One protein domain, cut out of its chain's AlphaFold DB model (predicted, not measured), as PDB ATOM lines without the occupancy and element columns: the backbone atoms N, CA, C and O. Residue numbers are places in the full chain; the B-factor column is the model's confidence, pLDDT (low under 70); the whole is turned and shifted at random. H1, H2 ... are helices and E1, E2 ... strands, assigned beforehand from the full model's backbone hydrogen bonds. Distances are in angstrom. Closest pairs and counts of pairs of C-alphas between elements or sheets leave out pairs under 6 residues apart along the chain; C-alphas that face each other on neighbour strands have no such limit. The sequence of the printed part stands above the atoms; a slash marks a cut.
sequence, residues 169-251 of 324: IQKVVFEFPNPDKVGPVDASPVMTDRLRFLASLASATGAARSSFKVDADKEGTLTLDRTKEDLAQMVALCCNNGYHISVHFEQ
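This is residues 169 to 251 of the 324 residues of an uncharacterized protein of Phocaeicola plebeius (UniProt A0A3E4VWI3). A small antiparallel sheet of three strands, with E1 in the middle between E2 and E3, has the helix H1 set crosswise beyond the end where E1 ends and E2 and E3 begin; a second helix, H2, only grazes the sheet near that end. From the other end of the sheet a long loop, residues 216 to 228, swings out and comes back to H2. The printed part has 83 residues, with two named helices and three named strands in the order E1, H1, E2, H2, E3; the class is mixed, helices and strands. It is only just compact, close to loose, with a radius of gyration of the C-alphas of 13.7 A and spans of 39 by 30 by 18 A.

Strand E1, residues 169 to 175, begins at C-alpha 169 at (46.839, 22.802, 3.008) and is 17.6 A long. Helix H1, residues 189 to 204, is 22.3 A long and begins at C-alpha 189 at (38.831, -6.420, -3.256). Strand E2 is residues 212 to 215, 10.4 A. Helix H2, residues 229 to 241, is 17.8 A long. Strand E3, residues 244 to 249, is 16.4 A long and ends at C-alpha 249 at (45.575, 24.058, 7.139).

The sheet runs E2, E1, E3, with E2 and E3 as edge strands. E1 and E3 are antiparallel at 169 degrees; N 173 and O 246 are 2.9 A apart and N 248 and O 171 are 2.8 A apart, both within hydrogen-bond range. E2 and E1 are antiparallel at 175 degrees, with N 212 and O 174 at 2.8 A, within hydrogen-bond range. H2 is on the sheet but only grazes it, with residues 234 to 239; its closest C-alphas to E3 are those of Cys 238 and His 244, 5.7 A apart. E2, H2 and E3 form a split strand-helix-strand unit, two strands that run the same way with H2 between them along the chain and E1 between them in the sheet; its crossover is right-handed. H1 is not on the sheet; H1 and H2 are near each other, and H1 and E3 are apart. In H1 and H2 every O i to N i+4 pair is within hydrogen-bond range.

The two C-alphas farthest apart are those of Pro 184 and Glu 219, 40.8 A. The printed part has no cut. The links from E1 to H1 and from E2 to H2 are long, 13 residues each; that from H1 to E2 is short, and that from H2 to E3 is tight. The mean pLDDT of the printed part is 79.4, with residues 181 to 187, 208 to 209 and 240 to 242 under 70.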
ATOM      1  N   ILE A 169      46.695  24.130   2.400       89.88
ATOM      2  CA  ILE A 169      46.839  22.802   3.008       89.88
ATOM      3  C   ILE A 169      48.324  22.496   3.165       89.88
ATOM      4  O   ILE A 169      49.042  22.318   2.187       89.88
ATOM      5  N   GLN A 170      48.757  22.368   4.413       90.75
ATOM      6  CA  GLN A 170      50.144  22.091   4.777       90.75
ATOM      7  C   GLN A 170      50.420  20.597   4.935       90.75
ATOM      8  O   GLN A 170      51.546  20.146   4.750       90.75
ATOM      9  N   LYS A 171      49.409  19.808   5.312       92.31
ATOM     10  CA  LYS A 171      49.589  18.374   5.557       92.31
ATOM     11  C   LYS A 171      48.275  17.613   5.484       92.31
ATOM     12  O   LYS A 171      47.260  18.074   5.999       92.31
ATOM     13  N   VAL A 172      48.322  16.403   4.940       91.81
ATOM     14  CA  VAL A 172      47.215  15.440   4.964       91.81
ATOM     15  C   VAL A 172      47.704  14.144   5.602       91.81
ATOM     16  O   VAL A 172      48.792  13.657   5.294       91.81
ATOM     17  N   VAL A 173      46.918  13.598   6.525       90.31
ATOM     18  CA  VAL A 173      47.224  12.341   7.217       90.31
ATOM     19  C   VAL A 173      46.049  11.393   7.059       90.31
ATOM     20  O   VAL A 173      44.933  11.743   7.436       90.31
ATOM     21  N   PHE A 174      46.321  10.201   6.545       89.31
ATOM     22  CA  PHE A 174      45.398   9.077   6.488       89.31
ATOM     23  C   PHE A 174      45.817   8.032   7.522       89.31
ATOM     24  O   PHE A 174      46.987   7.649   7.594       89.31
ATOM     25  N   GLU A 175      44.868   7.537   8.303       84.50
ATOM     26  CA  GLU A 175      45.073   6.426   9.224       84.50
ATOM     27  C   GLU A 175      44.145   5.281   8.833       84.50
ATOM     28  O   GLU A 175      42.921   5.367   8.969       84.50
ATOM     29  N   PHE A 176      44.752   4.197   8.357       82.69
ATOM     30  CA  PHE A 176      44.041   2.991   7.962       82.69
ATOM     31  C   PHE A 176      44.267   1.886   9.000       82.69
ATOM     32  O   PHE A 176      45.420   1.607   9.350       82.69
ATOM     33  N   PRO A 177      43.201   1.249   9.512       71.81
ATOM     34  CA  PRO A 177      43.340   0.080  10.365       71.81
ATOM     35  C   PRO A 177      43.750  -1.156   9.554       71.81
ATOM     36  O   PRO A 177      43.640  -1.188   8.330       71.81
ATOM     37  N   ASN A 178      44.201  -2.202  10.251       76.12
ATOM     38  CA  ASN A 178      44.433  -3.499   9.620       76.12
ATOM     39  C   ASN A 178      43.071  -4.149   9.278       76.12
ATOM     40  O   ASN A 178      42.316  -4.433  10.217       76.12
ATOM     41  N   PRO A 179      42.770  -4.413   7.991       70.31
ATOM     42  CA  PRO A 179      41.484  -4.971   7.568       70.31
ATOM     43  C   PRO A 179      41.233  -6.386   8.112       70.31
ATOM     44  O   PRO A 179      40.086  -6.774   8.296       70.31
ATOM     45  N   ASP A 180      42.280  -7.143   8.459       70.50
ATOM     46  CA  ASP A 180      42.142  -8.480   9.052       70.50
ATOM     47  C   ASP A 180      41.800  -8.420  10.560       70.50
ATOM     48  O   ASP A 180      41.480  -9.435  11.176       70.50
ATOM     49  N   LYS A 181      41.881  -7.231  11.183       69.38
ATOM     50  CA  LYS A 181      41.558  -7.000  12.606       69.38
ATOM     51  C   LYS A 181      40.281  -6.186  12.823       69.38
ATOM     52  O   LYS A 181      39.803  -6.123  13.953       69.38
ATOM     53  N   VAL A 182      39.769  -5.522  11.787       62.47
ATOM     54  CA  VAL A 182      38.624  -4.606  11.865       62.47
ATOM     55  C   VAL A 182      37.739  -4.841  10.647       62.47
ATOM     56  O   VAL A 182      38.204  -4.686   9.524       62.47
ATOM     57  N   GLY A 183      36.472  -5.197  10.860       55.88
ATOM     58  CA  GLY A 183      35.534  -5.444   9.767       55.88
ATOM     59  C   GLY A 183      34.068  -5.288  10.178       55.88
ATOM     60  O   GLY A 183      33.788  -5.175  11.377       55.88
ATOM     61  N   PRO A 184      33.137  -5.311   9.205       57.38
ATOM     62  CA  PRO A 184      33.366  -5.405   7.752       57.38
ATOM     63  C   PRO A 184      33.911  -4.102   7.136       57.38
ATOM     64  O   PRO A 184      33.683  -3.024   7.674       57.38
ATOM     65  N   VAL A 185      34.644  -4.220   6.020       63.97
ATOM     66  CA  VAL A 185      35.202  -3.084   5.263       63.97
ATOM     67  C   VAL A 185      34.420  -2.918   3.957       63.97
ATOM     68  O   VAL A 185      34.438  -3.803   3.107       63.97
ATOM     69  N   ASP A 186      33.743  -1.787   3.803       64.62
ATOM     70  CA  ASP A 186      33.106  -1.316   2.576       64.62
ATOM     71  C   ASP A 186      34.174  -0.777   1.608       64.62
ATOM     72  O   ASP A 186      34.504   0.414   1.584       64.62
ATOM     73  N   ALA A 187      34.807  -1.701   0.882       66.25
ATOM     74  CA  ALA A 187      35.857  -1.436  -0.096       66.25
ATOM     75  C   ALA A 187      35.888  -2.517  -1.188       66.25
ATOM     76  O   ALA A 187      35.483  -3.659  -0.972       66.25
ATOM     77  N   SER A 188      36.437  -2.189  -2.361       71.75
ATOM     78  CA  SER A 188      36.684  -3.192  -3.405       71.75
ATOM     79  C   SER A 188      37.760  -4.211  -2.973       71.75
ATOM     80  O   SER A 188      38.615  -3.888  -2.136       71.75
ATOM     81  N   PRO A 189      37.797  -5.425  -3.563       74.88
ATOM     82  CA  PRO A 189      38.831  -6.420  -3.256       74.88
ATOM     83  C   PRO A 189      40.255  -5.890  -3.469       74.88
ATOM     84  O   PRO A 189      41.109  -6.034  -2.600       74.88
ATOM     85  N   VAL A 190      40.478  -5.165  -4.571       78.44
ATOM     86  CA  VAL A 190      41.774  -4.547  -4.904       78.44
ATOM     87  C   VAL A 190      42.221  -3.565  -3.820       78.44
ATOM     88  O   VAL A 190      43.390  -3.534  -3.439       78.44
ATOM     89  N   MET A 191      41.296  -2.758  -3.302       73.56
ATOM     90  CA  MET A 191      41.613  -1.795  -2.255       73.56
ATOM     91  C   MET A 191      41.862  -2.477  -0.907       73.56
ATOM     92  O   MET A 191      42.776  -2.099  -0.175       73.56
ATOM     93  N   THR A 192      41.107  -3.533  -0.610       77.00
ATOM     94  CA  THR A 192      41.325  -4.368   0.576       77.00
ATOM     95  C   THR A 192      42.725  -4.991   0.565       77.00
ATOM     96  O   THR A 192      43.410  -4.986   1.589       77.00
ATOM     97  N   ASP A 193      43.207  -5.437  -0.597       82.06
ATOM     98  CA  ASP A 193      44.567  -5.965  -0.746       82.06
ATOM     99  C   ASP A 193      45.645  -4.885  -0.556       82.06
ATOM    100  O   ASP A 193      46.653  -5.132   0.112       82.06
ATOM    101  N   ARG A 194      45.421  -3.656  -1.051       82.12
ATOM    102  CA  ARG A 194      46.313  -2.506  -0.787       82.12
ATOM    103  C   ARG A 194      46.383  -2.174   0.709       82.12
ATOM    104  O   ARG A 194      47.472  -1.937   1.236       82.12
ATOM    105  N   LEU A 195      45.251  -2.202   1.413       79.75
ATOM    106  CA  LEU A 195      45.202  -2.010   2.867       79.75
ATOM    107  C   LEU A 195      45.951  -3.122   3.610       79.75
ATOM    108  O   LEU A 195      46.703  -2.839   4.545       79.75
ATOM    109  N   ARG A 196      45.812  -4.378   3.165       83.31
ATOM    110  CA  ARG A 196      46.549  -5.516   3.734       83.31
ATOM    111  C   ARG A 196      48.058  -5.375   3.523       83.31
ATOM    112  O   ARG A 196      48.825  -5.678   4.434       83.31
ATOM    113  N   PHE A 197      48.492  -4.850   2.378       84.81
ATOM    114  CA  PHE A 197      49.899  -4.530   2.130       84.81
ATOM    115  C   PHE A 197      50.432  -3.441   3.078       84.81
ATOM    116  O   PHE A 197      51.486  -3.612   3.686       84.81
ATOM    117  N   LEU A 198      49.694  -2.346   3.291       82.75
ATOM    118  CA  LEU A 198      50.095  -1.323   4.271       82.75
ATOM    119  C   LEU A 198      50.158  -1.894   5.698       82.75
ATOM    120  O   LEU A 198      51.092  -1.609   6.452       82.75
ATOM    121  N   ALA A 199      49.196  -2.745   6.059       80.25
ATOM    122  CA  ALA A 199      49.165  -3.413   7.355       80.25
ATOM    123  C   ALA A 199      50.314  -4.421   7.536       80.25
ATOM    124  O   ALA A 199      50.816  -4.575   8.655       80.25
ATOM    125  N   SER A 200      50.756  -5.094   6.468       85.12
ATOM    126  CA  SER A 200      51.879  -6.036   6.525       85.12
ATOM    127  C   SER A 200      53.209  -5.313   6.739       85.12
ATOM    128  O   SER A 200      53.994  -5.748   7.580       85.12
ATOM    129  N   LEU A 201      53.421  -4.155   6.098       84.12
ATOM    130  CA  LEU A 201      54.578  -3.287   6.356       84.12
ATOM    131  C   LEU A 201      54.613  -2.807   7.815       84.12
ATOM    132  O   LEU A 201      55.644  -2.889   8.488       84.12
ATOM    133  N   ALA A 202      53.472  -2.352   8.337       81.38
ATOM    134  CA  ALA A 202      53.357  -1.948   9.736       81.38
ATOM    135  C   ALA A 202      53.653  -3.119  10.691       81.38
ATOM    136  O   ALA A 202      54.390  -2.967  11.665       81.38
ATOM    137  N   SER A 203      53.142  -4.311  10.381       81.00
ATOM    138  CA  SER A 203      53.356  -5.512  11.198       81.00
ATOM    139  C   SER A 203      54.815  -5.979  11.173       81.00
ATOM    140  O   SER A 203      55.353  -6.332  12.219       81.00
ATOM    141  N   ALA A 204      55.481  -5.918  10.015       84.69
ATOM    142  CA  ALA A 204      56.892  -6.283   9.861       84.69
ATOM    143  C   ALA A 204      57.836  -5.386  10.679       84.69
ATOM    144  O   ALA A 204      58.906  -5.821  11.094       84.69
ATOM    145  N   THR A 205      57.427  -4.144  10.948       78.88
ATOM    146  CA  THR A 205      58.176  -3.197  11.795       78.88
ATOM    147  C   THR A 205      57.807  -3.277  13.280       78.88
ATOM    148  O   THR A 205      58.361  -2.539  14.091       78.88
ATOM    149  N   GLY A 206      56.872  -4.158  13.658       75.56
ATOM    150  CA  GLY A 206      56.348  -4.249  15.023       75.56
ATOM    151  C   GLY A 206      55.493  -3.044  15.440       75.56
ATOM    152  O   GLY A 206      55.250  -2.840  16.631       75.56
ATOM    153  N   ALA A 207      55.039  -2.221  14.489       74.75
ATOM    154  CA  ALA A 207      54.279  -1.015  14.782       74.75
ATOM    155  C   ALA A 207      52.850  -1.348  15.242       74.75
ATOM    156  O   ALA A 207      52.110  -2.086  14.593       74.75
ATOM    157  N   ALA A 208      52.418  -0.741  16.351       67.38
ATOM    158  CA  ALA A 208      51.045  -0.874  16.844       67.38
ATOM    159  C   ALA A 208      50.019  -0.100  15.989       67.38
ATOM    160  O   ALA A 208      48.828  -0.411  16.024       67.38
ATOM    161  N   ARG A 209      50.468   0.932  15.262       66.69
ATOM    162  CA  ARG A 209      49.662   1.797  14.385       66.69
ATOM    163  C   ARG A 209      50.508   2.298  13.218       66.69
ATOM    164  O   ARG A 209      51.704   2.523  13.387       66.69
ATOM    165  N   SER A 210      49.864   2.540  12.081       75.25
ATOM    166  CA  SER A 210      50.466   3.141  10.890       75.25
ATOM    167  C   SER A 210      49.618   4.295  10.374       75.25
ATOM    168  O   SER A 210      48.391   4.239  10.421       75.25
ATOM    169  N   SER A 211      50.277   5.319   9.844       85.62
ATOM    170  CA  SER A 211      49.635   6.459   9.190       85.62
ATOM    171  C   SER A 211      50.368   6.785   7.896       85.62
ATOM    172  O   SER A 211      51.601   6.820   7.892       85.62
ATOM    173  N   PHE A 212      49.629   7.073   6.832       87.06
ATOM    174  CA  PHE A 212      50.179   7.619   5.599       87.06
ATOM    175  C   PHE A 212      50.069   9.141   5.640       87.06
ATOM    176  O   PHE A 212      48.980   9.692   5.790       87.06
ATOM    177  N   LYS A 213      51.208   9.824   5.557       91.06
ATOM    178  CA  LYS A 213      51.296  11.265   5.765       91.06
ATOM    179  C   LYS A 213      51.951  11.925   4.554       91.06
ATOM    180  O   LYS A 213      53.002  11.482   4.107       91.06
ATOM    181  N   VAL A 214      51.339  13.013   4.096       91.00
ATOM    182  CA  VAL A 214      51.829  13.863   3.009       91.00
ATOM    183  C   VAL A 214      51.970  15.284   3.549       91.00
ATOM    184  O   VAL A 214      51.022  15.802   4.139       91.00
ATOM    185  N   ASP A 215      53.144  15.897   3.386       91.31
ATOM    186  CA  ASP A 215      53.413  17.292   3.759       91.31
ATOM    187  C   ASP A 215      53.618  18.142   2.500       91.31
ATOM    188  O   ASP A 215      54.198  17.667   1.522       91.31
ATOM    189  N   ALA A 216      53.168  19.395   2.549       89.31
ATOM    190  CA  ALA A 216      53.592  20.420   1.609       89.31
ATOM    191  C   ALA A 216      55.051  20.823   1.879       89.31
ATOM    192  O   ALA A 216      55.566  20.749   2.997       89.31
ATOM    193  N   ASP A 217      55.708  21.293   0.832       85.50
ATOM    194  CA  ASP A 217      56.934  22.071   0.875       85.50
ATOM    195  C   ASP A 217      56.708  23.465   1.501       85.50
ATOM    196  O   ASP A 217      55.584  23.951   1.583       85.50
ATOM    197  N   LYS A 218      57.783  24.121   1.975       73.94
ATOM    198  CA  LYS A 218      57.713  25.324   2.842       73.94
ATOM    199  C   LYS A 218      56.883  26.487   2.281       73.94
ATOM    200  O   LYS A 218      56.371  27.278   3.065       73.94
ATOM    201  N   GLU A 219      56.799  26.609   0.960       74.06
ATOM    202  CA  GLU A 219      56.023  27.652   0.272       74.06
ATOM    203  C   GLU A 219      54.832  27.084  -0.519       74.06
ATOM    204  O   GLU A 219      54.066  27.840  -1.118       74.06
ATOM    205  N   GLY A 220      54.667  25.759  -0.520       79.44
ATOM    206  CA  GLY A 220      53.657  25.058  -1.298       79.44
ATOM    207  C   GLY A 220      52.340  24.857  -0.553       79.44
ATOM    208  O   GLY A 220      52.198  25.110   0.644       79.44
ATOM    209  N   THR A 221      51.345  24.374  -1.292       89.44
ATOM    210  CA  THR A 221      50.081  23.871  -0.748       89.44
ATOM    211  C   THR A 221      49.792  22.521  -1.379       89.44
ATOM    212  O   THR A 221      49.957  22.345  -2.585       89.44
ATOM    213  N   LEU A 222      49.320  21.566  -0.581       89.06
ATOM    214  CA  LEU A 222      48.798  20.321  -1.131       89.06
ATOM    215  C   LEU A 222      47.485  20.591  -1.868       89.06
ATOM    216  O   LEU A 222      46.702  21.467  -1.489       89.06
ATOM    217  N   THR A 223      47.236  19.802  -2.909       84.88
ATOM    218  CA  THR A 223      45.980  19.815  -3.657       84.88
ATOM    219  C   THR A 223      45.212  18.535  -3.363       84.88
ATOM    220  O   THR A 223      45.719  17.434  -3.577       84.88
ATOM    221  N   LEU A 224      43.980  18.679  -2.874       84.75
ATOM    222  CA  LEU A 224      43.032  17.579  -2.724       84.75
ATOM    223  C   LEU A 224      42.011  17.658  -3.860       84.75
ATOM    224  O   LEU A 224      41.005  18.350  -3.752       84.75
ATOM    225  N   ASP A 225      42.306  16.972  -4.961       82.94
ATOM    226  CA  ASP A 225      41.482  16.967  -6.171       82.94
ATOM    227  C   ASP A 225      40.629  15.694  -6.236       82.94
ATOM    228  O   ASP A 225      41.148  14.586  -6.404       82.94
ATOM    229  N   ARG A 226      39.304  15.859  -6.126       82.50
ATOM    230  CA  ARG A 226      38.324  14.762  -6.177       82.50
ATOM    231  C   ARG A 226      38.332  14.015  -7.517       82.50
ATOM    232  O   ARG A 226      37.869  12.882  -7.574       82.50
ATOM    233  N   THR A 227      38.853  14.614  -8.589       82.94
ATOM    234  CA  THR A 227      38.944  13.960  -9.904       82.94
ATOM    235  C   THR A 227      40.073  12.927  -9.977       82.94
ATOM    236  O   THR A 227      40.085  12.088 -10.878       82.94
ATOM    237  N   LYS A 228      41.014  12.937  -9.020       85.56
ATOM    238  CA  LYS A 228      42.084  11.937  -8.920       85.56
ATOM    239  C   LYS A 228      41.547  10.667  -8.271       85.56
ATOM    240  O   LYS A 228      41.332  10.625  -7.064       85.56
ATOM    241  N   GLU A 229      41.376   9.626  -9.081       81.00
ATOM    242  CA  GLU A 229      40.673   8.401  -8.693       81.00
ATOM    243  C   GLU A 229      41.252   7.724  -7.438       81.00
ATOM    244  O   GLU A 229      40.510   7.483  -6.490       81.00
ATOM    245  N   ASP A 230      42.568   7.493  -7.368       81.50
ATOM    246  CA  ASP A 230      43.192   6.851  -6.197       81.50
ATOM    247  C   ASP A 230      42.986   7.663  -4.903       81.50
ATOM    248  O   ASP A 230      42.665   7.104  -3.852       81.50
ATOM    249  N   LEU A 231      43.126   8.992  -4.973       84.12
ATOM    250  CA  LEU A 231      42.916   9.880  -3.827       84.12
ATOM    251  C   LEU A 231      41.444   9.891  -3.403       84.12
ATOM    252  O   LEU A 231      41.141   9.798  -2.213       84.12
ATOM    253  N   ALA A 232      40.534   9.979  -4.375       82.94
ATOM    254  CA  ALA A 232      39.102   9.942  -4.130       82.94
ATOM    255  C   ALA A 232      38.686   8.640  -3.440       82.94
ATOM    256  O   ALA A 232      37.926   8.673  -2.473       82.94
ATOM    257  N   GLN A 233      39.249   7.509  -3.874       78.19
ATOM    258  CA  GLN A 233      39.027   6.215  -3.243       78.19
ATOM    259  C   GLN A 233      39.590   6.166  -1.814       78.19
ATOM    260  O   GLN A 233      38.898   5.693  -0.917       78.19
ATOM    261  N   MET A 234      40.792   6.694  -1.552       82.88
ATOM    262  CA  MET A 234      41.354   6.747  -0.190       82.88
ATOM    263  C   MET A 234      40.504   7.588   0.771       82.88
ATOM    264  O   MET A 234      40.296   7.195   1.918       82.88
ATOM    265  N   VAL A 235      39.994   8.732   0.310       83.81
ATOM    266  CA  VAL A 235      39.067   9.562   1.092       83.81
ATOM    267  C   VAL A 235      37.753   8.818   1.323       83.81
ATOM    268  O   VAL A 235      37.284   8.766   2.459       83.81
ATOM    269  N   ALA A 236      37.189   8.191   0.286       75.44
ATOM    270  CA  ALA A 236      35.957   7.412   0.392       75.44
ATOM    271  C   ALA A 236      36.088   6.258   1.397       75.44
ATOM    272  O   ALA A 236      35.179   6.050   2.194       75.44
ATOM    273  N   LEU A 237      37.235   5.571   1.448       74.31
ATOM    274  CA  LEU A 237      37.505   4.561   2.476       74.31
ATOM    275  C   LEU A 237      37.396   5.147   3.880       74.31
ATOM    276  O   LEU A 237      36.760   4.540   4.739       74.31
ATOM    277  N   CYS A 238      37.989   6.320   4.112       75.69
ATOM    278  CA  CYS A 238      37.893   6.988   5.402       75.69
ATOM    279  C   CYS A 238      36.453   7.389   5.738       75.69
ATOM    280  O   CYS A 238      36.015   7.154   6.861       75.69
ATOM    281  N   CYS A 239      35.710   7.946   4.782       73.06
ATOM    282  CA  CYS A 239      34.319   8.367   4.975       73.06
ATOM    283  C   CYS A 239      33.367   7.199   5.219       73.06
ATOM    284  O   CYS A 239      32.604   7.237   6.180       73.06
ATOM    285  N   ASN A 240      33.440   6.150   4.405       67.62
ATOM    286  CA  ASN A 240      32.452   5.074   4.419       67.62
ATOM    287  C   ASN A 240      32.693   4.070   5.552       67.62
ATOM    288  O   ASN A 240      31.748   3.480   6.065       67.62
ATOM    289  N   ASN A 241      33.950   3.894   5.972       65.31
ATOM    290  CA  ASN A 241      34.328   2.906   6.987       65.31
ATOM    291  C   ASN A 241      34.608   3.515   8.368       65.31
ATOM    292  O   ASN A 241      35.047   2.810   9.278       65.31
ATOM    293  N   GLY A 242      34.412   4.829   8.532       63.31
ATOM    294  CA  GLY A 242      34.736   5.538   9.773       63.31
ATOM    295  C   GLY A 242      36.235   5.541  10.103       63.31
ATOM    296  O   GLY A 242      36.614   5.596  11.277       63.31
ATOM    297  N   TYR A 243      37.104   5.444   9.091       78.19
ATOM    298  CA  TYR A 243      38.549   5.586   9.286       78.19
ATOM    299  C   TYR A 243      38.945   7.060   9.328       78.19
ATOM    300  O   TYR A 243      38.193   7.952   8.936       78.19
ATOM    301  N   HIS A 244      40.151   7.339   9.818       82.25
ATOM    302  CA  HIS A 244      40.538   8.713  10.105       82.25
ATOM    303  C   HIS A 244      41.322   9.301   8.935       82.25
ATOM    304  O   HIS A 244      42.345   8.766   8.515       82.25
ATOM    305  N   ILE A 245      40.865  10.453   8.455       87.00
ATOM    306  CA  ILE A 245      41.658  11.362   7.628       87.00
ATOM    307  C   ILE A 245      41.634  12.737   8.283       87.00
ATOM    308  O   ILE A 245      40.595  13.182   8.774       87.00
ATOM    309  N   SER A 246      42.786  13.400   8.310       89.19
ATOM    310  CA  SER A 246      42.924  14.762   8.813       89.19
ATOM    311  C   SER A 246      43.679  15.652   7.836       89.19
ATOM    312  O   SER A 246      44.730  15.263   7.325       89.19
ATOM    313  N   VAL A 247      43.157  16.855   7.618       88.38
ATOM    314  CA  VAL A 247      43.722  17.906   6.776       88.38
ATOM    315  C   VAL A 247      44.149  19.060   7.670       88.38
ATOM    316  O   VAL A 247      43.361  19.606   8.438       88.38
ATOM    317  N   HIS A 248      45.427  19.402   7.601       87.62
ATOM    318  CA  HIS A 248      46.030  20.493   8.345       87.62
ATOM    319  C   HIS A 248      46.186  21.693   7.423       87.62
ATOM    320  O   HIS A 248      46.943  21.647   6.451       87.62
ATOM    321  N   PHE A 249      45.491  22.759   7.773       82.94
ATOM    322  CA  PHE A 249      45.575  24.058   7.139       82.94
ATOM    323  C   PHE A 249      46.589  24.944   7.859       82.94
ATOM    324  O   PHE A 249      46.879  24.739   9.041       82.94
ATOM    325  N   GLU A 250      47.116  25.930   7.143       78.69
ATOM    326  CA  GLU A 250      48.087  26.887   7.670       78.69
ATOM    327  C   GLU A 250      47.505  27.739   8.809       78.69
ATOM    328  O   GLU A 250      48.154  27.873   9.846       78.69
ATOM    329  N   GLN A 251      46.281  28.263   8.660       71.00
ATOM    330  CA  GLN A 251      45.674  29.161   9.652       71.00
ATOM    331  C   GLN A 251      44.437  28.541  10.322       71.00
ATOM    332  O   GLN A 251      44.250  28.697  11.531       71.00
TER     333      GLN A 251